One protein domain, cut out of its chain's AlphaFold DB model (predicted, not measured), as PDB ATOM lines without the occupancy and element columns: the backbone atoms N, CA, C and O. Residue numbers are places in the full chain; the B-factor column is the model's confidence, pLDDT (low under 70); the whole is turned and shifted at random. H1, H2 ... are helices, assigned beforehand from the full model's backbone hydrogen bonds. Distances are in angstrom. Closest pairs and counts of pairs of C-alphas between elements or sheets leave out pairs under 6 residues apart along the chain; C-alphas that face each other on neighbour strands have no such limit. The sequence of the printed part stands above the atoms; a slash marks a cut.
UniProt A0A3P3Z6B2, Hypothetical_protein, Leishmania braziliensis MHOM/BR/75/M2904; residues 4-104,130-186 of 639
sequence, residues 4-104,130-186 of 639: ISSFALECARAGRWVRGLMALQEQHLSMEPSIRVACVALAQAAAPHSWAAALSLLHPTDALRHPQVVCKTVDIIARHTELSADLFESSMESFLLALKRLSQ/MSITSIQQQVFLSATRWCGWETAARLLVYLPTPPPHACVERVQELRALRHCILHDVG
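What this domain is: This is residues 4 to 104 and 130 to 186 of the 639 residues of the protein "Hypothetical_protein" of Leishmania braziliensis MHOM/BR/75/M2904 (UniProt A0A3P3Z6B2). The longest helix, H10, stands at one end of a slab of two layers of helices set side by side, with the rows along the longest axis. H1, H3, H6, H8 and H10 make one row and run the same way from neighbour to neighbour, H2, H4, H7 and H9 make the other and run against them, and short H5 sits at one end of H3, H6 and H8; the last stretch, residues 179 to 186, of which 179 to 185 belong to H10, sticks out. You read 158 printed residues with ten named helices, H1 to H10 in order along the chain, and no named strand: the class is all helix. The whole is compact, with a radius of gyration of the C-alphas of 16.6 A and spans of 55 by 37 by 21 A.

How they stand to each other: Begin at H10, residues 165 to 185. It touches H9, residues 149 to 156, as a helical hairpin: look at the closest C-alphas, Trp 149 and Leu 174, 4.9 A apart, at a shallow tilt of 14 degrees, opposite ways. With residues 167 to 170 alone H10 touches H8, residues 132 to 143, the closest C-alphas being Leu 141 and Cys 167 at 6.7 A; these two run the same way at a shallow tilt of 17 degrees. H7, residues 85 to 104, touches H8 at a shallow tilt of 8 degrees, opposite ways, closest at the C-alphas of Ser 103 and Ile 132, 6.2 A. With residues 85 to 93 alone H7 touches H9, closest at the C-alphas of Glu 93 and Leu 155, 6.3 A. Move on to H6, residues 67 to 78: it touches H8, the same way at a shallow tilt of 27 degrees, with the C-alphas of Asp 75 and Ser 142 closest at 5.1 A. H5, residues 62 to 65, touches H8 at the C-alphas of Ala 63 and Ile 135, 6.8 A, and H6 only at the corner, where the C-alphas of Ala 63 and Val 70 are closest at 5.7 A. H3, residues 33 to 46, touches H6 with residues 40 to 44 alone, closest at the C-alphas of Gln 44 and Thr 73, 5.1 A; they run the same way at a shallow tilt of 33 degrees, only just short of steep. H4, residues 51 to 57, forms a helical hairpin with H3, opposite ways at a shallow tilt of 3 degrees, the closest C-alphas being Ala 43 and Ala 54 at 4.1 A. H4 and H7 are close but not clearly touching, with the C-alphas of Leu 55 and Ser 91 closest at 8.0 A. At the far end H1, residues 4 to 13, touches H3, the same way at a shallow tilt of 30 degrees, closest at the C-alphas of Ala 12 and Leu 42, 5.0 A. H2, residues 17 to 23, forms a helical hairpin with H1, closest at the C-alphas of Ala 8 and Gly 20, 4.3 A. H1 and H10 are apart. The helix packing is mostly aligned, with touching helices at shallow tilts. Every O i to N i+4 pair is within hydrogen-bond range in H1, H2, H3, H4, H6, H7, H8, H9 and H10; H5 is too short for such a pair.

Where its parts are: Find C-alpha 165 at (24.101, 12.976, -42.907); from there H10 runs 30.0 A to C-alpha 185 at (38.540, -13.197, -40.327). H7 is 28.2 A long, H3 19.7 A, and H6 and H8 16.3 A each. H1 begins at C-alpha 4, (58.812, 36.819, -42.283).

The domain as a whole: The two C-alphas farthest apart are those of Ile 4 and Gly 186, at 57.2 A. Look for the cut after residue 104: residues 105 to 129 are not printed, and C-alphas 104 and 130 are 15.9 A apart. Of the links that are printed whole, none is long. The mean pLDDT of the printed part is 84.3, and residue 130 and residues 182 to 186 are under 70.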
ATOM      1  N   ILE A   4      58.793  38.138 -42.919       84.50
ATOM      2  CA  ILE A   4      58.812  36.819 -42.283       84.50
ATOM      3  C   ILE A   4      57.809  35.884 -42.964       84.50
ATOM      4  O   ILE A   4      58.167  34.762 -43.322       84.50
ATOM      5  N   SER A   5      56.573  36.343 -43.210       84.94
ATOM      6  CA  SER A   5      55.562  35.507 -43.869       84.94
ATOM      7  C   SER A   5      55.925  35.192 -45.318       84.94
ATOM      8  O   SER A   5      55.745  34.058 -45.750       84.94
ATOM      9  N   SER A   6      56.516  36.141 -46.044       87.00
ATOM     10  CA  SER A   6      56.972  35.929 -47.425       87.00
ATOM     11  C   SER A   6      58.101  34.891 -47.501       87.00
ATOM     12  O   SER A   6      58.021  33.955 -48.296       87.00
ATOM     13  N   PHE A   7      59.099  34.998 -46.618       89.62
ATOM     14  CA  PHE A   7      60.202  34.038 -46.522       89.62
ATOM     15  C   PHE A   7      59.723  32.633 -46.125       89.62
ATOM     16  O   PHE A   7      60.134  31.634 -46.716       89.62
ATOM     17  N   ALA A   8      58.815  32.543 -45.149       88.00
ATOM     18  CA  ALA A   8      58.220  31.285 -44.707       88.00
ATOM     19  C   ALA A   8      57.438  30.582 -45.834       88.00
ATOM     20  O   ALA A   8      57.547  29.366 -46.010       88.00
ATOM     21  N   LEU A   9      56.701  31.346 -46.641       88.25
ATOM     22  CA  LEU A   9      55.916  30.839 -47.767       88.25
ATOM     23  C   LEU A   9      56.818  30.351 -48.913       88.25
ATOM     24  O   LEU A   9      56.551  29.315 -49.520       88.25
ATOM     25  N   GLU A  10      57.929  31.044 -49.169       89.69
ATOM     26  CA  GLU A  10      58.958  30.595 -50.110       89.69
ATOM     27  C   GLU A  10      59.660  29.317 -49.622       89.69
ATOM     28  O   GLU A  10      59.846  28.374 -50.393       89.69
ATOM     29  N   CYS A  11      59.952  29.222 -48.321       89.31
ATOM     30  CA  CYS A  11      60.480  28.002 -47.712       89.31
ATOM     31  C   CYS A  11      59.515  26.817 -47.855       89.31
ATOM     32  O   CYS A  11      59.965  25.716 -48.171       89.31
ATOM     33  N   ALA A  12      58.207  27.032 -47.671       87.25
ATOM     34  CA  ALA A  12      57.190  26.002 -47.890       87.25
ATOM     35  C   ALA A  12      57.169  25.527 -49.352       87.25
ATOM     36  O   ALA A  12      57.205  24.324 -49.605       87.25
ATOM     37  N   ARG A  13      57.192  26.459 -50.318       88.75
ATOM     38  CA  ARG A  13      57.232  26.141 -51.760       88.75
ATOM     39  C   ARG A  13      58.493  25.378 -52.162       88.75
ATOM     40  O   ARG A  13      58.426  24.494 -53.006       88.75
ATOM     41  N   ALA A  14      59.628  25.698 -51.546       87.56
ATOM     42  CA  ALA A  14      60.903  25.030 -51.788       87.56
ATOM     43  C   ALA A  14      61.066  23.699 -51.022       87.56
ATOM     44  O   ALA A  14      62.139  23.098 -51.084       87.56
ATOM     45  N   GLY A  15      60.065  23.263 -50.244       83.81
ATOM     46  CA  GLY A  15      60.142  22.065 -49.396       83.81
ATOM     47  C   GLY A  15      61.078  22.198 -48.183       83.81
ATOM     48  O   GLY A  15      61.333  21.227 -47.477       83.81
ATOM     49  N   ARG A  16      61.591  23.402 -47.896       89.06
ATOM     50  CA  ARG A  16      62.517  23.699 -46.788       89.06
ATOM     51  C   ARG A  16      61.756  24.096 -45.518       89.06
ATOM     52  O   ARG A  16      62.031  25.130 -44.910       89.06
ATOM     53  N   TRP A  17      60.796  23.266 -45.120       88.81
ATOM     54  CA  TRP A  17      59.823  23.573 -44.067       88.81
ATOM     55  C   TRP A  17      60.457  23.842 -42.688       88.81
ATOM     56  O   TRP A  17      59.985  24.722 -41.975       88.81
ATOM     57  N   VAL A  18      61.580  23.194 -42.345       88.88
ATOM     58  CA  VAL A  18      62.315  23.438 -41.083       88.88
ATOM     59  C   VAL A  18      62.815  24.885 -40.986       88.88
ATOM     60  O   VAL A  18      62.669  25.524 -39.949       88.88
ATOM     61  N   ARG A  19      63.358  25.440 -42.079       88.12
ATOM     62  CA  ARG A  19      63.849  26.833 -42.106       88.12
ATOM     63  C   ARG A  19      62.704  27.837 -42.005       88.12
ATOM     64  O   ARG A  19      62.848  28.857 -41.340       88.12
ATOM     65  N   GLY A  20      61.568  27.522 -42.626       87.44
ATOM     66  CA  GLY A  20      60.349  28.317 -42.488       87.44
ATOM     67  C   GLY A  20      59.797  28.301 -41.060       87.44
ATOM     68  O   GLY A  20      59.396  29.345 -40.556       87.44
ATOM     69  N   LEU A  21      59.845  27.153 -40.377       86.44
ATOM     70  CA  LEU A  21      59.474  27.029 -38.962       86.44
ATOM     71  C   LEU A  21      60.370  27.856 -38.043       86.44
ATOM     72  O   LEU A  21      59.855  28.560 -37.181       86.44
ATOM     73  N   MET A  22      61.689  27.825 -38.254       87.56
ATOM     74  CA  MET A  22      62.627  28.660 -37.493       87.56
ATOM     75  C   MET A  22      62.345  30.155 -37.687       87.56
ATOM     76  O   MET A  22      62.419  30.924 -36.736       87.56
ATOM     77  N   ALA A  23      61.956  30.573 -38.895       85.88
ATOM     78  CA  ALA A  23      61.560  31.959 -39.147       85.88
ATOM     79  C   ALA A  23      60.246  32.355 -38.442       85.88
ATOM     80  O   ALA A  23      60.037  33.532 -38.163       85.88
ATOM     81  N   LEU A  24      59.370  31.389 -38.136       83.75
ATOM     82  CA  LEU A  24      58.073  31.598 -37.478       83.75
ATOM     83  C   LEU A  24      58.078  31.346 -35.963       83.75
ATOM     84  O   LEU A  24      57.020  31.443 -35.339       83.75
ATOM     85  N   GLN A  25      59.226  31.027 -35.361       75.50
ATOM     86  CA  GLN A  25      59.321  30.429 -34.024       75.50
ATOM     87  C   GLN A  25      58.584  31.223 -32.923       75.50
ATOM     88  O   GLN A  25      57.945  30.620 -32.066       75.50
ATOM     89  N   GLU A  26      58.532  32.555 -33.011       75.50
ATOM     90  CA  GLU A  26      57.796  33.426 -32.071       75.50
ATOM     91  C   GLU A  26      56.455  33.951 -32.615       75.50
ATOM     92  O   GLU A  26      55.650  34.514 -31.878       75.50
ATOM     93  N   GLN A  27      56.189  33.767 -33.911       79.19
ATOM     94  CA  GLN A  27      55.029  34.344 -34.598       79.19
ATOM     95  C   GLN A  27      53.966  33.318 -35.008       79.19
ATOM     96  O   GLN A  27      52.908  33.708 -35.493       79.19
ATOM     97  N   HIS A  28      54.183  32.021 -34.780       73.44
ATOM     98  CA  HIS A  28      53.239  30.960 -35.155       73.44
ATOM     99  C   HIS A  28      51.863  31.056 -34.457       73.44
ATOM    100  O   HIS A  28      50.872  30.560 -34.998       73.44
ATOM    101  N   LEU A  29      51.779  31.734 -33.303       78.31
ATOM    102  CA  LEU A  29      50.527  32.045 -32.592       78.31
ATOM    103  C   LEU A  29      49.872  33.361 -33.047       78.31
ATOM    104  O   LEU A  29      48.758  33.673 -32.626       78.31
ATOM    105  N   SER A  30      50.540  34.145 -33.897       82.25
ATOM    106  CA  SER A  30      49.988  35.396 -34.415       82.25
ATOM    107  C   SER A  30      48.735  35.130 -35.247       82.25
ATOM    108  O   SER A  30      48.691  34.204 -36.058       82.25
ATOM    109  N   MET A  31      47.725  35.985 -35.078       80.75
ATOM    110  CA  MET A  31      46.471  35.949 -35.842       80.75
ATOM    111  C   MET A  31      46.522  36.821 -37.106       80.75
ATOM    112  O   MET A  31      45.519  36.956 -37.813       80.75
ATOM    113  N   GLU A  32      47.684  37.407 -37.417       84.75
ATOM    114  CA  GLU A  32      47.868  38.197 -38.632       84.75
ATOM    115  C   GLU A  32      47.615  37.330 -39.881       84.75
ATOM    116  O   GLU A  32      48.220  36.262 -40.022       84.75
ATOM    117  N   PRO A  33      46.761  37.764 -40.831       82.06
ATOM    118  CA  PRO A  33      46.391  36.960 -41.996       82.06
ATOM    119  C   PRO A  33      47.595  36.500 -42.822       82.06
ATOM    120  O   PRO A  33      47.628  35.346 -43.237       82.06
ATOM    121  N   SER A  34      48.599  37.364 -43.018       84.75
ATOM    122  CA  SER A  34      49.778  37.020 -43.822       84.75
ATOM    123  C   SER A  34      50.616  35.911 -43.172       84.75
ATOM    124  O   SER A  34      51.107  35.019 -43.862       84.75
ATOM    125  N   ILE A  35      50.708  35.914 -41.839       85.94
ATOM    126  CA  ILE A  35      51.413  34.895 -41.057       85.94
ATOM    127  C   ILE A  35      50.611  33.591 -41.032       85.94
ATOM    128  O   ILE A  35      51.189  32.536 -41.273       85.94
ATOM    129  N   ARG A  36      49.281  33.640 -40.850       88.50
ATOM    130  CA  ARG A  36      48.423  32.437 -40.896       88.50
ATOM    131  C   ARG A  36      48.523  31.697 -42.230       88.50
ATOM    132  O   ARG A  36      48.643  30.477 -42.233       88.50
ATOM    133  N   VAL A  37      48.532  32.418 -43.355       88.12
ATOM    134  CA  VAL A  37      48.718  31.819 -44.693       88.12
ATOM    135  C   VAL A  37      50.057  31.076 -44.769       88.12
ATOM    136  O   VAL A  37      50.114  29.944 -45.251       88.12
ATOM    137  N   ALA A  38      51.132  31.684 -44.257       88.06
ATOM    138  CA  ALA A  38      52.449  31.056 -44.209       88.06
ATOM    139  C   ALA A  38      52.480  29.833 -43.270       88.06
ATOM    140  O   ALA A  38      53.053  28.810 -43.644       88.06
ATOM    141  N   CYS A  39      51.814  29.893 -42.109       89.62
ATOM    142  CA  CYS A  39      51.658  28.758 -41.193       89.62
ATOM    143  C   CYS A  39      50.936  27.583 -41.863       89.62
ATOM    144  O   CYS A  39      51.406  26.456 -41.766       89.62
ATOM    145  N   VAL A  40      49.836  27.831 -42.582       90.31
ATOM    146  CA  VAL A  40      49.074  26.786 -43.291       90.31
ATOM    147  C   VAL A  40      49.905  26.144 -44.404       90.31
ATOM    148  O   VAL A  40      49.933  24.918 -44.522       90.31
ATOM    149  N   ALA A  41      50.625  26.948 -45.192       89.50
ATOM    150  CA  ALA A  41      51.506  26.448 -46.247       89.50
ATOM    151  C   ALA A  41      52.672  25.614 -45.680       89.50
ATOM    152  O   ALA A  41      52.996  24.552 -46.215       89.50
ATOM    153  N   LEU A  42      53.277  26.059 -44.574       90.25
ATOM    154  CA  LEU A  42      54.325  25.305 -43.886       90.25
ATOM    155  C   LEU A  42      53.792  24.047 -43.208       90.25
ATOM    156  O   LEU A  42      54.462  23.021 -43.271       90.25
ATOM    157  N   ALA A  43      52.594  24.088 -42.623       90.19
ATOM    158  CA  ALA A  43      51.946  22.913 -42.051       90.19
ATOM    159  C   ALA A  43      51.720  21.844 -43.124       90.19
ATOM    160  O   ALA A  43      52.026  20.677 -42.898       90.19
ATOM    161  N   GLN A  44      51.265  22.240 -44.316       90.69
ATOM    162  CA  GLN A  44      51.103  21.324 -45.445       90.69
ATOM    163  C   GLN A  44      52.442  20.712 -45.893       90.69
ATOM    164  O   GLN A  44      52.506  19.512 -46.154       90.69
ATOM    165  N   ALA A  45      53.510  21.513 -45.962       89.19
ATOM    166  CA  ALA A  45      54.843  21.036 -46.337       89.19
ATOM    167  C   ALA A  45      55.496  20.151 -45.255       89.19
ATOM    168  O   ALA A  45      56.256  19.242 -45.581       89.19
ATOM    169  N   ALA A  46      55.201  20.405 -43.978       89.62
ATOM    170  CA  ALA A  46      55.733  19.653 -42.844       89.62
ATOM    171  C   ALA A  46      54.965  18.350 -42.577       89.62
ATOM    172  O   ALA A  46      55.569  17.378 -42.133       89.62
ATOM    173  N   ALA A  47      53.661  18.296 -42.872       87.50
ATOM    174  CA  ALA A  47      52.788  17.160 -42.569       87.50
ATOM    175  C   ALA A  47      53.304  15.765 -42.980       87.50
ATOM    176  O   ALA A  47      53.153  14.855 -42.166       87.50
ATOM    177  N   PRO A  48      53.923  15.547 -44.162       85.25
ATOM    178  CA  PRO A  48      54.447  14.226 -44.528       85.25
ATOM    179  C   PRO A  48      55.723  13.822 -43.768       85.25
ATOM    180  O   PRO A  48      56.136  12.670 -43.858       85.25
ATOM    181  N   HIS A  49      56.368  14.751 -43.058       88.25
ATOM    182  CA  HIS A  49      57.655  14.532 -42.386       88.25
ATOM    183  C   HIS A  49      57.576  14.658 -40.861       88.25
ATOM    184  O   HIS A  49      58.339  14.015 -40.147       88.25
ATOM    185  N   SER A  50      56.705  15.532 -40.355       89.38
ATOM    186  CA  SER A  50      56.524  15.791 -38.931       89.38
ATOM    187  C   SER A  50      55.083  16.205 -38.652       89.38
ATOM    188  O   SER A  50      54.696  17.370 -38.793       89.38
ATOM    189  N   TRP A  51      54.285  15.238 -38.200       88.56
ATOM    190  CA  TRP A  51      52.908  15.472 -37.767       88.56
ATOM    191  C   TRP A  51      52.822  16.481 -36.612       88.56
ATOM    192  O   TRP A  51      51.907  17.300 -36.588       88.56
ATOM    193  N   ALA A  52      53.788  16.465 -35.686       88.12
ATOM    194  CA  ALA A  52      53.807  17.348 -34.519       88.12
ATOM    195  C   ALA A  52      54.001  18.814 -34.925       88.12
ATOM    196  O   ALA A  52      53.256  19.689 -34.485       88.12
ATOM    197  N   ALA A  53      54.952  19.074 -35.828       87.56
ATOM    198  CA  ALA A  53      55.179  20.409 -36.361       87.56
ATOM    199  C   ALA A  53      53.954  20.910 -37.141       87.56
ATOM    200  O   ALA A  53      53.506  22.037 -36.932       87.56
ATOM    201  N   ALA A  54      53.355  20.061 -37.980       89.06
ATOM    202  CA  ALA A  54      52.166  20.426 -38.743       89.06
ATOM    203  C   ALA A  54      50.951  20.730 -37.847       89.06
ATOM    204  O   ALA A  54      50.295  21.748 -38.058       89.06
ATOM    205  N   LEU A  55      50.681  19.911 -36.821       86.75
ATOM    206  CA  LEU A  55      49.603  20.166 -35.858       86.75
ATOM    207  C   LEU A  55      49.826  21.461 -35.068       86.75
ATOM    208  O   LEU A  55      48.879  22.217 -34.884       86.75
ATOM    209  N   SER A  56      51.065  21.750 -34.653       87.00
ATOM    210  CA  SER A  56      51.385  22.967 -33.889       87.00
ATOM    211  C   SER A  56      51.179  24.269 -34.675       87.00
ATOM    212  O   SER A  56      50.917  25.319 -34.089       87.00
ATOM    213  N   LEU A  57      51.286  24.208 -36.006       87.88
ATOM    214  CA  LEU A  57      51.123  25.361 -36.890       87.88
ATOM    215  C   LEU A  57      49.659  25.643 -37.242       87.88
ATOM    216  O   LEU A  57      49.325  26.788 -37.552       87.88
ATOM    217  N   LEU A  58      48.793  24.628 -37.223       88.50
ATOM    218  CA  LEU A  58      47.388  24.759 -37.606       88.50
ATOM    219  C   LEU A  58      46.561  25.393 -36.485       88.50
ATOM    220  O   LEU A  58      46.552  24.923 -35.352       88.50
ATOM    221  N   HIS A  59      45.788  26.422 -36.828       88.31
ATOM    222  CA  HIS A  59      44.808  27.026 -35.932       88.31
ATOM    223  C   HIS A  59      43.385  26.786 -36.463       88.31
ATOM    224  O   HIS A  59      43.174  26.834 -37.677       88.31
ATOM    225  N   PRO A  60      42.368  26.582 -35.602       84.88
ATOM    226  CA  PRO A  60      40.986  26.337 -36.034       84.88
ATOM    227  C   PRO A  60      40.435  27.387 -37.009       84.88
ATOM    228  O   PRO A  60      39.710  27.059 -37.944       84.88
ATOM    229  N   THR A  61      40.826  28.655 -36.853       84.31
ATOM    230  CA  THR A  61      40.409  29.741 -37.759       84.31
ATOM    231  C   THR A  61      40.989  29.628 -39.167       84.31
ATOM    232  O   THR A  61      40.440  30.221 -40.091       84.31
ATOM    233  N   ASP A  62      42.075  28.880 -39.360       85.56
ATOM    234  CA  ASP A  62      42.665  28.677 -40.683       85.56
ATOM    235  C   ASP A  62      41.737  27.873 -41.586       85.56
ATOM    236  O   ASP A  62      41.693  28.115 -42.790       85.56
ATOM    237  N   ALA A  63      40.947  26.961 -41.011       82.50
ATOM    238  CA  ALA A  63      39.964  26.183 -41.754       82.50
ATOM    239  C   ALA A  63      38.872  27.076 -42.368       82.50
ATOM    240  O   ALA A  63      38.299  26.713 -43.388       82.50
ATOM    241  N   LEU A  64      38.615  28.255 -41.783       82.25
ATOM    242  CA  LEU A  64      37.651  29.231 -42.302       82.25
ATOM    243  C   LEU A  64      38.158  29.961 -43.550       82.25
ATOM    244  O   LEU A  64      37.352  30.371 -44.377       82.25
ATOM    245  N   ARG A  65      39.480  30.129 -43.675       80.38
ATOM    246  CA  ARG A  65      40.120  30.861 -44.783       80.38
ATOM    247  C   ARG A  65      40.666  29.928 -45.860       80.38
ATOM    248  O   ARG A  65      40.607  30.234 -47.042       80.38
ATOM    249  N   HIS A  66      41.189  28.772 -45.465       84.62
ATOM    250  CA  HIS A  66      41.836  27.811 -46.358       84.62
ATOM    251  C   HIS A  66      41.323  26.381 -46.120       84.62
ATOM    252  O   HIS A  66      42.121  25.479 -45.843       84.62
ATOM    253  N   PRO A  67      40.003  26.134 -46.249       84.44
ATOM    254  CA  PRO A  67      39.381  24.860 -45.877       84.44
ATOM    255  C   PRO A  67      40.014  23.667 -46.595       84.44
ATOM    256  O   PRO A  67      40.344  22.666 -45.965       84.44
ATOM    257  N   GLN A  68      40.270  23.787 -47.900       87.00
ATOM    258  CA  GLN A  68      40.842  22.701 -48.698       87.00
ATOM    259  C   GLN A  68      42.268  22.337 -48.276       87.00
ATOM    260  O   GLN A  68      42.619  21.158 -48.254       87.00
ATOM    261  N   VAL A  69      43.095  23.337 -47.953       87.06
ATOM    262  CA  VAL A  69      44.490  23.107 -47.558       87.06
ATOM    263  C   VAL A  69      44.535  22.471 -46.177       87.06
ATOM    264  O   VAL A  69      45.190  21.449 -46.007       87.06
ATOM    265  N   VAL A  70      43.761  23.000 -45.226       88.62
ATOM    266  CA  VAL A  70      43.666  22.432 -43.875       88.62
ATOM    267  C   VAL A  70      43.148  20.994 -43.920       88.62
ATOM    268  O   VAL A  70      43.752  20.121 -43.306       88.62
ATOM    269  N   CYS A  71      42.100  20.709 -44.698       88.88
ATOM    270  CA  CYS A  71      41.572  19.351 -44.852       88.88
ATOM    271  C   CYS A  71      42.614  18.374 -45.421       88.88
ATOM    272  O   CYS A  71      42.755  17.264 -44.909       88.88
ATOM    273  N   LYS A  72      43.387  18.791 -46.434       89.06
ATOM    274  CA  LYS A  72      44.491  17.982 -46.980       89.06
ATOM    275  C   LYS A  72      45.582  17.733 -45.940       89.06
ATOM    276  O   LYS A  72      46.040  16.604 -45.808       89.06
ATOM    277  N   THR A  73      45.978  18.757 -45.188       88.88
ATOM    278  CA  THR A  73      46.990  18.632 -44.132       88.88
ATOM    279  C   THR A  73      46.522  17.687 -43.024       88.88
ATOM    280  O   THR A  73      47.281  16.816 -42.611       88.88
ATOM    281  N   VAL A  74      45.258  17.788 -42.597       89.75
ATOM    282  CA  VAL A  74      44.645  16.885 -41.607       89.75
ATOM    283  C   VAL A  74      44.616  15.436 -42.104       89.75
ATOM    284  O   VAL A  74      44.948  14.536 -41.338       89.75
ATOM    285  N   ASP A  75      44.284  15.195 -43.377       88.12
ATOM    286  CA  ASP A  75      44.324  13.850 -43.978       88.12
ATOM    287  C   ASP A  75      45.753  13.270 -43.991       88.12
ATOM    288  O   ASP A  75      45.953  12.108 -43.643       88.12
ATOM    289  N   ILE A  76      46.768  14.077 -44.321       87.31
ATOM    290  CA  ILE A  76      48.178  13.643 -44.289       87.31
ATOM    291  C   ILE A  76      48.618  13.314 -42.855       87.31
ATOM    292  O   ILE A  76      49.238  12.277 -42.628       87.31
ATOM    293  N   ILE A  77      48.257  14.152 -41.878       88.25
ATOM    294  CA  ILE A  77      48.562  13.919 -40.459       88.25
ATOM    295  C   ILE A  77      47.899  12.627 -39.966       88.25
ATOM    296  O   ILE A  77      48.552  11.817 -39.308       88.25
ATOM    297  N   ALA A  78      46.633  12.390 -40.322       85.62
ATOM    298  CA  ALA A  78      45.890  11.197 -39.919       85.62
ATOM    299  C   ALA A  78      46.535   9.882 -40.408       85.62
ATOM    300  O   ALA A  78      46.348   8.834 -39.787       85.62
ATOM    301  N   ARG A  79      47.312   9.932 -41.501       85.19
ATOM    302  CA  ARG A  79      48.028   8.785 -42.091       85.19
ATOM    303  C   ARG A  79      49.369   8.478 -41.427       85.19
ATOM    304  O   ARG A  79      49.934   7.424 -41.714       85.19
ATOM    305  N   HIS A  80      49.900   9.365 -40.587       85.44
ATOM    306  CA  HIS A  80      51.281   9.271 -40.115       85.44
ATOM    307  C   HIS A  80      51.510   8.040 -39.222       85.44
ATOM    308  O   HIS A  80      50.773   7.796 -38.270       85.44
ATOM    309  N   THR A  81      52.565   7.269 -39.501       79.31
ATOM    310  CA  THR A  81      52.805   5.945 -38.892       79.31
ATOM    311  C   THR A  81      53.082   5.963 -37.390       79.31
ATOM    312  O   THR A  81      52.855   4.963 -36.722       79.31
ATOM    313  N   GLU A  82      53.625   7.069 -36.887       80.56
ATOM    314  CA  GLU A  82      54.093   7.250 -35.501       80.56
ATOM    315  C   GLU A  82      53.079   7.984 -34.610       80.56
ATOM    316  O   GLU A  82      53.313   8.162 -33.419       80.56
ATOM    317  N   LEU A  83      51.961   8.440 -35.181       81.44
ATOM    318  CA  LEU A  83      50.951   9.196 -34.454       81.44
ATOM    319  C   LEU A  83      49.990   8.251 -33.723       81.44
ATOM    320  O   LEU A  83      49.244   7.503 -34.356       81.44
ATOM    321  N   SER A  84      49.961   8.326 -32.392       80.00
ATOM    322  CA  SER A  84      49.002   7.582 -31.564       80.00
ATOM    323  C   SER A  84      47.561   8.079 -31.750       80.00
ATOM    324  O   SER A  84      47.351   9.292 -31.868       80.00
ATOM    325  N   ALA A  85      46.569   7.185 -31.654       76.38
ATOM    326  CA  ALA A  85      45.143   7.532 -31.622       76.38
ATOM    327  C   ALA A  85      44.808   8.622 -30.630       76.38
ATOM    328  O   ALA A  85      44.144   9.574 -31.018       76.38
ATOM    329  N   ASP A  86      45.263   8.489 -29.391       80.88
ATOM    330  CA  ASP A  86      44.798   9.345 -28.304       80.88
ATOM    331  C   ASP A  86      45.248  10.799 -28.507       80.88
ATOM    332  O   ASP A  86      44.465  11.738 -28.339       80.88
ATOM    333  N   LEU A  87      46.489  11.001 -28.970       84.44
ATOM    334  CA  LEU A  87      46.996  12.329 -29.331       84.44
ATOM    335  C   LEU A  87      46.285  12.910 -30.557       84.44
ATOM    336  O   LEU A  87      45.961  14.098 -30.572       84.44
ATOM    337  N   PHE A  88      46.027  12.097 -31.587       86.81
ATOM    338  CA  PHE A  88      45.294  12.569 -32.762       86.81
ATOM    339  C   PHE A  88      43.854  12.946 -32.408       86.81
ATOM    340  O   PHE A  88      43.368  13.995 -32.820       86.81
ATOM    341  N   GLU A  89      43.190  12.101 -31.625       86.56
ATOM    342  CA  GLU A  89      41.821  12.295 -31.182       86.56
ATOM    343  C   GLU A  89      41.710  13.572 -30.356       86.56
ATOM    344  O   GLU A  89      41.038  14.493 -30.802       86.56
ATOM    345  N   SER A  90      42.460  13.704 -29.261       87.75
ATOM    346  CA  SER A  90      42.446  14.912 -28.415       87.75
ATOM    347  C   SER A  90      42.744  16.209 -29.184       87.75
ATOM    348  O   SER A  90      42.114  17.248 -28.944       87.75
ATOM    349  N   SER A  91      43.658  16.155 -30.159       88.75
ATOM    350  CA  SER A  91      43.965  17.292 -31.038       88.75
ATOM    351  C   SER A  91      42.773  17.655 -31.928       88.75
ATOM    352  O   SER A  91      42.397  18.827 -32.023       88.75
ATOM    353  N   MET A  92      42.139  16.662 -32.558       91.62
ATOM    354  CA  MET A  92      40.986  16.876 -33.434       91.62
ATOM    355  C   MET A  92      39.717  17.259 -32.668       91.62
ATOM    356  O   MET A  92      38.948  18.086 -33.157       91.62
ATOM    357  N   GLU A  93      39.512  16.723 -31.467       90.31
ATOM    358  CA  GLU A  93      38.444  17.132 -30.552       90.31
ATOM    359  C   GLU A  93      38.555  18.624 -30.237       90.31
ATOM    360  O   GLU A  93      37.606  19.382 -30.451       90.31
ATOM    361  N   SER A  94      39.745  19.063 -29.815       88.88
ATOM    362  CA  SER A  94      40.038  20.469 -29.521       88.88
ATOM    363  C   SER A  94      39.799  21.361 -30.744       88.88
ATOM    364  O   SER A  94      39.195  22.432 -30.633       88.88
ATOM    365  N   PHE A  95      40.209  20.897 -31.929       89.94
ATOM    366  CA  PHE A  95      40.044  21.619 -33.188       89.94
ATOM    367  C   PHE A  95      38.566  21.773 -33.594       89.94
ATOM    368  O   PHE A  95      38.113  22.877 -33.914       89.94
ATOM    369  N   LEU A  96      37.784  20.689 -33.542       89.19
ATOM    370  CA  LEU A  96      36.356  20.693 -33.881       89.19
ATOM    371  C   LEU A  96      35.525  21.480 -32.857       89.19
ATOM    372  O   LEU A  96      34.636  22.244 -33.247       89.19
ATOM    373  N   LEU A  97      35.846  21.366 -31.562       88.50
ATOM    374  CA  LEU A  97      35.236  22.162 -30.493       88.50
ATOM    375  C   LEU A  97      35.462  23.659 -30.691       88.50
ATOM    376  O   LEU A  97      34.527  24.447 -30.536       88.50
ATOM    377  N   ALA A  98      36.679  24.064 -31.056       86.94
ATOM    378  CA  ALA A  98      36.986  25.461 -31.335       86.94
ATOM    379  C   ALA A  98      36.174  25.993 -32.526       86.94
ATOM    380  O   ALA A  98      35.576  27.065 -32.429       86.94
ATOM    381  N   LEU A  99      36.050  25.217 -33.610       86.19
ATOM    382  CA  LEU A  99      35.172  25.561 -34.734       86.19
ATOM    383  C   LEU A  99      33.697  25.668 -34.318       86.19
ATOM    384  O   LEU A  99      32.985  26.560 -34.780       86.19
ATOM    385  N   LYS A 100      33.235  24.796 -33.413       84.38
ATOM    386  CA  LYS A 100      31.854  24.819 -32.908       84.38
ATOM    387  C   LYS A 100      31.593  26.076 -32.087       84.38
ATOM    388  O   LYS A 100      30.582  26.735 -32.306       84.38
ATOM    389  N   ARG A 101      32.531  26.473 -31.225       85.75
ATOM    390  CA  ARG A 101      32.451  27.743 -30.481       85.75
ATOM    391  C   ARG A 101      32.414  28.952 -31.416       85.75
ATOM    392  O   ARG A 101      31.574  29.822 -31.222       85.75
ATOM    393  N   LEU A 102      33.239  28.964 -32.465       81.94
ATOM    394  CA  LEU A 102      33.243  30.030 -33.476       81.94
ATOM    395  C   LEU A 102      31.906  30.132 -34.226       81.94
ATOM    396  O   LEU A 102      31.446  31.234 -34.522       81.94
ATOM    397  N   SER A 103      31.253  28.994 -34.489       76.75
ATOM    398  CA  SER A 103      29.911  28.977 -35.086       76.75
ATOM    399  C   SER A 103      28.835  29.574 -34.168       76.75
ATOM    400  O   SER A 103      27.911  30.218 -34.652       76.75
ATOM    401  N   GLN A 104      28.978  29.406 -32.848       72.56
ATOM    402  CA  GLN A 104      28.029  29.884 -31.836       72.56
ATOM    403  C   GLN A 104      28.259  31.355 -31.459       72.56
ATOM    404  O   GLN A 104      27.310  32.065 -31.145       72.56
ATOM    405  N   MET A 130      31.809  28.971 -47.819       65.69
ATOM    406  CA  MET A 130      31.276  27.748 -47.226       65.69
ATOM    407  C   MET A 130      30.807  28.046 -45.799       65.69
ATOM    408  O   MET A 130      31.477  28.757 -45.048       65.69
ATOM    409  N   SER A 131      29.656  27.500 -45.402       81.56
ATOM    410  CA  SER A 131      29.187  27.632 -44.023       81.56
ATOM    411  C   SER A 131      30.180  26.975 -43.058       81.56
ATOM    412  O   SER A 131      30.802  25.961 -43.381       81.56
ATOM    413  N   ILE A 132      30.291  27.499 -41.832       81.69
ATOM    414  CA  ILE A 132      31.155  26.914 -40.788       81.69
ATOM    415  C   ILE A 132      30.797  25.439 -40.548       81.69
ATOM    416  O   ILE A 132      31.677  24.606 -40.347       81.69
ATOM    417  N   THR A 133      29.513  25.093 -40.663       82.25
ATOM    418  CA  THR A 133      29.019  23.713 -40.582       82.25
ATOM    419  C   THR A 133      29.550  22.821 -41.711       82.25
ATOM    420  O   THR A 133      29.918  21.675 -41.458       82.25
ATOM    421  N   SER A 134      29.661  23.342 -42.938       85.38
ATOM    422  CA  SER A 134      30.244  22.626 -44.079       85.38
ATOM    423  C   SER A 134      31.756  22.434 -43.915       85.38
ATOM    424  O   SER A 134      32.284  21.365 -44.217       85.38
ATOM    425  N   ILE A 135      32.450  23.421 -43.346       85.81
ATOM    426  CA  ILE A 135      33.886  23.333 -43.044       85.81
ATOM    427  C   ILE A 135      34.147  22.289 -41.949       85.81
ATOM    428  O   ILE A 135      35.020  21.439 -42.105       85.81
ATOM    429  N   GLN A 136      33.348  22.284 -40.877       86.19
ATOM    430  CA  GLN A 136      33.413  21.250 -39.837       86.19
ATOM    431  C   GLN A 136      33.178  19.846 -40.401       86.19
ATOM    432  O   GLN A 136      33.903  18.916 -40.051       86.19
ATOM    433  N   GLN A 137      32.202  19.698 -41.303       89.12
ATOM    434  CA  GLN A 137      31.951  18.446 -42.011       89.12
ATOM    435  C   GLN A 137      33.179  18.005 -42.822       89.12
ATOM    436  O   GLN A 137      33.590  16.852 -42.720       89.12
ATOM    437  N   GLN A 138      33.796  18.895 -43.604       89.12
ATOM    438  CA  GLN A 138      34.974  18.555 -44.414       89.12
ATOM    439  C   GLN A 138      36.191  18.175 -43.564       89.12
ATOM    440  O   GLN A 138      36.884  17.204 -43.883       89.12
ATOM    441  N   VAL A 139      36.430  18.890 -42.461       88.56
ATOM    442  CA  VAL A 139      37.512  18.578 -41.516       88.56
ATOM    443  C   VAL A 139      37.272  17.216 -40.861       88.56
ATOM    444  O   VAL A 139      38.187  16.396 -40.824       88.56
ATOM    445  N   PHE A 140      36.040  16.927 -40.426       90.62
ATOM    446  CA  PHE A 140      35.669  15.620 -39.874       90.62
ATOM    447  C   PHE A 140      35.874  14.486 -40.885       90.62
ATOM    448  O   PHE A 140      36.502  13.474 -40.570       90.62
ATOM    449  N   LEU A 141      35.376  14.653 -42.113       88.56
ATOM    450  CA  LEU A 141      35.520  13.642 -43.160       88.56
ATOM    451  C   LEU A 141      36.990  13.400 -43.501       88.56
ATOM    452  O   LEU A 141      37.360  12.258 -43.734       88.56
ATOM    453  N   SER A 142      37.829  14.439 -43.484       87.62
ATOM    454  CA  SER A 142      39.272  14.323 -43.742       87.62
ATOM    455  C   SER A 142      40.008  13.631 -42.593       87.62
ATOM    456  O   SER A 142      40.815  12.738 -42.837       87.62
ATOM    457  N   ALA A 143      39.677  13.970 -41.344       87.06
ATOM    458  CA  ALA A 143      40.263  13.352 -40.156       87.06
ATOM    459  C   ALA A 143      39.905  11.863 -40.024       87.06
ATOM    460  O   ALA A 143      40.718  11.063 -39.578       87.06
ATOM    461  N   THR A 144      38.706  11.469 -40.458       86.75
ATOM    462  CA  THR A 144      38.196  10.089 -40.341       86.75
ATOM    463  C   THR A 144      38.505   9.205 -41.559       86.75
ATOM    464  O   THR A 144      37.994   8.085 -41.678       86.75
ATOM    465  N   ARG A 145      39.369   9.658 -42.482       83.38
ATOM    466  CA  ARG A 145      39.812   8.847 -43.635       83.38
ATOM    467  C   ARG A 145      40.646   7.634 -43.236       83.38
ATOM    468  O   ARG A 145      40.542   6.611 -43.910       83.38
ATOM    469  N   TRP A 146      41.422   7.753 -42.157       80.56
ATOM    470  CA  TRP A 146      42.403   6.762 -41.692       80.56
ATOM    471  C   TRP A 146      42.212   6.350 -40.222       80.56
ATOM    472  O   TRP A 146      43.134   5.852 -39.581       80.56
ATOM    473  N   CYS A 147      41.003   6.525 -39.680       82.44
ATOM    474  CA  CYS A 147      40.665   6.160 -38.301       82.44
ATOM    475  C   CYS A 147      39.681   4.987 -38.221       82.44
ATOM    476  O   CYS A 147      38.957   4.694 -39.172       82.44
ATOM    477  N   GLY A 148      39.637   4.336 -37.056       80.00
ATOM    478  CA  GLY A 148      38.617   3.335 -36.741       80.00
ATOM    479  C   GLY A 148      37.242   3.960 -36.482       80.00
ATOM    480  O   GLY A 148      37.123   5.157 -36.208       80.00
ATOM    481  N   TRP A 149      36.192   3.132 -36.523       83.50
ATOM    482  CA  TRP A 149      34.811   3.599 -36.337       83.50
ATOM    483  C   TRP A 149      34.565   4.249 -34.968       83.50
ATOM    484  O   TRP A 149      33.743   5.153 -34.873       83.50
ATOM    485  N   GLU A 150      35.274   3.828 -33.916       83.56
ATOM    486  CA  GLU A 150      35.096   4.380 -32.564       83.56
ATOM    487  C   GLU A 150      35.647   5.794 -32.447       83.56
ATOM    488  O   GLU A 150      34.947   6.669 -31.951       83.56
ATOM    489  N   THR A 151      36.848   6.050 -32.975       85.12
ATOM    490  CA  THR A 151      37.402   7.409 -33.061       85.12
ATOM    491  C   THR A 151      36.475   8.301 -33.886       85.12
ATOM    492  O   THR A 151      36.173   9.418 -33.481       85.12
ATOM    493  N   ALA A 152      35.943   7.798 -35.005       86.69
ATOM    494  CA  ALA A 152      34.971   8.543 -35.803       86.69
ATOM    495  C   ALA A 152      33.665   8.824 -35.029       86.69
ATOM    496  O   ALA A 152      33.133   9.928 -35.113       86.69
ATOM    497  N   ALA A 153      33.170   7.863 -34.242       87.06
ATOM    498  CA  ALA A 153      31.980   8.026 -33.408       87.06
ATOM    499  C   ALA A 153      32.197   9.020 -32.253       87.06
ATOM    500  O   ALA A 153      31.306   9.822 -31.977       87.06
ATOM    501  N   ARG A 154      33.377   9.011 -31.617       87.44
ATOM    502  CA  ARG A 154      33.752   9.981 -30.572       87.44
ATOM    503  C   ARG A 154      33.855  11.394 -31.148       87.44
ATOM    504  O   ARG A 154      33.239  12.316 -30.620       87.44
ATOM    505  N   LEU A 155      34.498  11.544 -32.308       87.75
ATOM    506  CA  LEU A 155      34.602  12.832 -33.001       87.75
ATOM    507  C   LEU A 155      33.244  13.385 -33.480       87.75
ATOM    508  O   LEU A 155      33.075  14.603 -33.575       87.75
ATOM    509  N   LEU A 156      32.261  12.518 -33.758       89.00
ATOM    510  CA  LEU A 156      30.935  12.910 -34.255       89.00
ATOM    511  C   LEU A 156      30.180  13.815 -33.264       89.00
ATOM    512  O   LEU A 156      29.419  14.686 -33.682       89.00
ATOM    513  N   VAL A 157      30.417  13.654 -31.956       87.31
ATOM    514  CA  VAL A 157      29.752  14.418 -30.879       87.31
ATOM    515  C   VAL A 157      30.090  15.917 -30.934       87.31
ATOM    516  O   VAL A 157      29.302  16.770 -30.514       87.31
ATOM    517  N   TYR A 158      31.243  16.264 -31.509       85.25
ATOM    518  CA  TYR A 158      31.721  17.643 -31.607       85.25
ATOM    519  C   TYR A 158      31.191  18.396 -32.832       85.25
ATOM    520  O   TYR A 158      31.494  19.577 -33.004       85.25
ATOM    521  N   LEU A 159      30.357  17.756 -33.654       86.00
ATOM    522  CA  LEU A 159      29.665  18.390 -34.774       86.00
ATOM    523  C   LEU A 159      28.383  19.133 -34.328       86.00
ATOM    524  O   LEU A 159      27.977  19.058 -33.157       86.00
ATOM    525  N   PRO A 160      27.760  19.923 -35.226       80.50
ATOM    526  CA  PRO A 160      26.452  20.534 -34.989       80.50
ATOM    527  C   PRO A 160      25.357  19.488 -34.738       80.50
ATOM    528  O   PRO A 160      25.465  18.351 -35.190       80.50
ATOM    529  N   THR A 161      24.291  19.879 -34.039       77.94
ATOM    530  CA  THR A 161      23.100  19.047 -33.806       77.94
ATOM    531  C   THR A 161      21.919  19.568 -34.634       77.94
ATOM    532  O   THR A 161      21.559  20.733 -34.449       77.94
ATOM    533  N   PRO A 162      21.280  18.745 -35.489       79.06
ATOM    534  CA  PRO A 162      21.620  17.352 -35.804       79.06
ATOM    535  C   PRO A 162      22.928  17.222 -36.616       79.06
ATOM    536  O   PRO A 162      23.264  18.139 -37.371       79.06
ATOM    537  N   PRO A 163      23.667  16.102 -36.476       81.88
ATOM    538  CA  PRO A 163      24.899  15.882 -37.227       81.88
ATOM    539  C   PRO A 163      24.622  15.765 -38.737       81.88
ATOM    540  O   PRO A 163      23.581  15.230 -39.128       81.88
ATOM    541  N   PRO A 164      25.549  16.222 -39.601       83.69
ATOM    542  CA  PRO A 164      25.407  16.089 -41.050       83.69
ATOM    543  C   PRO A 164      25.281  14.621 -41.475       83.69
ATOM    544  O   PRO A 164      26.045  13.775 -41.003       83.69
ATOM    545  N   HIS A 165      24.383  14.336 -42.423       85.69
ATOM    546  CA  HIS A 165      24.101  12.976 -42.907       85.69
ATOM    547  C   HIS A 165      25.368  12.226 -43.344       85.69
ATOM    548  O   HIS A 165      25.630  11.130 -42.862       85.69
ATOM    549  N   ALA A 166      26.216  12.871 -44.150       84.06
ATOM    550  CA  ALA A 166      27.459  12.279 -44.645       84.06
ATOM    551  C   ALA A 166      28.435  11.872 -43.521       84.06
ATOM    552  O   ALA A 166      29.185  10.911 -43.664       84.06
ATOM    553  N   CYS A 167      28.439  12.587 -42.389       86.56
ATOM    554  CA  CYS A 167      29.272  12.219 -41.242       86.56
ATOM    555  C   CYS A 167      28.724  10.980 -40.526       86.56
ATOM    556  O   CYS A 167      29.498  10.142 -40.067       86.56
ATOM    557  N   VAL A 168      27.396  10.850 -40.445       86.12
ATOM    558  CA  VAL A 168      26.727   9.680 -39.861       86.12
ATOM    559  C   VAL A 168      26.928   8.449 -40.745       86.12
ATOM    560  O   VAL A 168      27.333   7.404 -40.234       86.12
ATOM    561  N   GLU A 169      26.727   8.583 -42.058       86.62
ATOM    562  CA  GLU A 169      27.008   7.528 -43.043       86.62
ATOM    563  C   GLU A 169      28.450   7.045 -42.926       86.62
ATOM    564  O   GLU A 169      28.691   5.847 -42.819       86.62
ATOM    565  N   ARG A 170      29.410   7.970 -42.808       85.81
ATOM    566  CA  ARG A 170      30.824   7.620 -42.655       85.81
ATOM    567  C   ARG A 170      31.099   6.737 -41.433       85.81
ATOM    568  O   ARG A 170      31.881   5.790 -41.512       85.81
ATOM    569  N   VAL A 171      30.472   7.027 -40.293       86.69
ATOM    570  CA  VAL A 171      30.612   6.202 -39.079       86.69
ATOM    571  C   VAL A 171      29.966   4.828 -39.279       86.69
ATOM    572  O   VAL A 171      30.530   3.815 -38.859       86.69
ATOM    573  N   GLN A 172      28.809   4.773 -39.943       86.06
ATOM    574  CA  GLN A 172      28.123   3.519 -40.256       86.06
ATOM    575  C   GLN A 172      28.930   2.647 -41.226       86.06
ATOM    576  O   GLN A 172      29.065   1.450 -40.976       86.06
ATOM    577  N   GLU A 173      29.537   3.231 -42.261       83.56
ATOM    578  CA  GLU A 173      30.440   2.549 -43.196       83.56
ATOM    579  C   GLU A 173      31.617   1.899 -42.467       83.56
ATOM    580  O   GLU A 173      31.899   0.718 -42.667       83.56
ATOM    581  N   LEU A 174      32.290   2.643 -41.582       82.81
ATOM    582  CA  LEU A 174      33.417   2.124 -40.802       82.81
ATOM    583  C   LEU A 174      32.976   1.018 -39.829       82.81
ATOM    584  O   LEU A 174      33.702   0.046 -39.609       82.81
ATOM    585  N   ARG A 175      31.773   1.130 -39.255       84.00
ATOM    586  CA  ARG A 175      31.213   0.104 -38.366       84.00
ATOM    587  C   ARG A 175      30.849  -1.171 -39.129       84.00
ATOM    588  O   ARG A 175      31.198  -2.264 -38.686       84.00
ATOM    589  N   ALA A 176      30.186  -1.041 -40.276       81.56
ATOM    590  CA  ALA A 176      29.882  -2.157 -41.168       81.56
ATOM    591  C   ALA A 176      31.172  -2.826 -41.657       81.56
ATOM    592  O   ALA A 176      31.286  -4.050 -41.618       81.56
ATOM    593  N   LEU A 177      32.187  -2.026 -42.006       77.38
ATOM    594  CA  LEU A 177      33.511  -2.513 -42.375       77.38
ATOM    595  C   LEU A 177      34.102  -3.414 -41.285       77.38
ATOM    596  O   LEU A 177      34.564  -4.507 -41.615       77.38
ATOM    597  N   ARG A 178      34.065  -3.008 -40.010       78.19
ATOM    598  CA  ARG A 178      34.557  -3.846 -38.906       78.19
ATOM    599  C   ARG A 178      33.775  -5.149 -38.780       78.19
ATOM    600  O   ARG A 178      34.390  -6.200 -38.620       78.19
ATOM    601  N   HIS A 179      32.445  -5.110 -38.871       76.75
ATOM    602  CA  HIS A 179      31.633  -6.331 -38.826       76.75
ATOM    603  C   HIS A 179      31.999  -7.300 -39.956       76.75
ATOM    604  O   HIS A 179      32.194  -8.485 -39.692       76.75
ATOM    605  N   CYS A 180      32.180  -6.797 -41.180       71.38
ATOM    606  CA  CYS A 180      32.650  -7.603 -42.304       71.38
ATOM    607  C   CYS A 180      34.059  -8.161 -42.063       71.38
ATOM    608  O   CYS A 180      34.288  -9.334 -42.311       71.38
ATOM    609  N   ILE A 181      34.996  -7.361 -41.534       70.50
ATOM    610  CA  ILE A 181      36.368  -7.820 -41.254       70.50
ATOM    611  C   ILE A 181      36.363  -8.942 -40.226       70.50
ATOM    612  O   ILE A 181      36.989  -9.967 -40.458       70.50
ATOM    613  N   LEU A 182      35.641  -8.780 -39.118       68.12
ATOM    614  CA  LEU A 182      35.552  -9.811 -38.085       68.12
ATOM    615  C   LEU A 182      34.854 -11.079 -38.595       68.12
ATOM    616  O   LEU A 182      35.246 -12.178 -38.212       68.12
ATOM    617  N   HIS A 183      33.869 -10.941 -39.487       65.81
ATOM    618  CA  HIS A 183      33.217 -12.073 -40.143       65.81
ATOM    619  C   HIS A 183      34.156 -12.804 -41.124       65.81
ATOM    620  O   HIS A 183      34.248 -14.028 -41.088       65.81
ATOM    621  N   ASP A 184      34.890 -12.067 -41.962       59.06
ATOM    622  CA  ASP A 184      35.826 -12.607 -42.965       59.06
ATOM    623  C   ASP A 184      37.093 -13.205 -42.333       59.06
ATOM    624  O   ASP A 184      37.713 -14.140 -42.855       59.06
ATOM    625  N   VAL A 185      37.504 -12.647 -41.195       56.22
ATOM    626  CA  VAL A 185      38.540 -13.197 -40.327       56.22
ATOM    627  C   VAL A 185      38.008 -14.451 -39.631       56.22
ATOM    628  O   VAL A 185      38.665 -15.482 -39.700       56.22
ATOM    629  N   GLY A 186      36.809 -14.455 -39.047       52.97
ATOM    630  CA  GLY A 186      36.311 -15.610 -38.291       52.97
ATOM    631  C   GLY A 186      37.226 -15.990 -37.107       52.97
ATOM    632  O   GLY A 186      38.191 -15.285 -36.805       52.97
TER     633      GLY A 186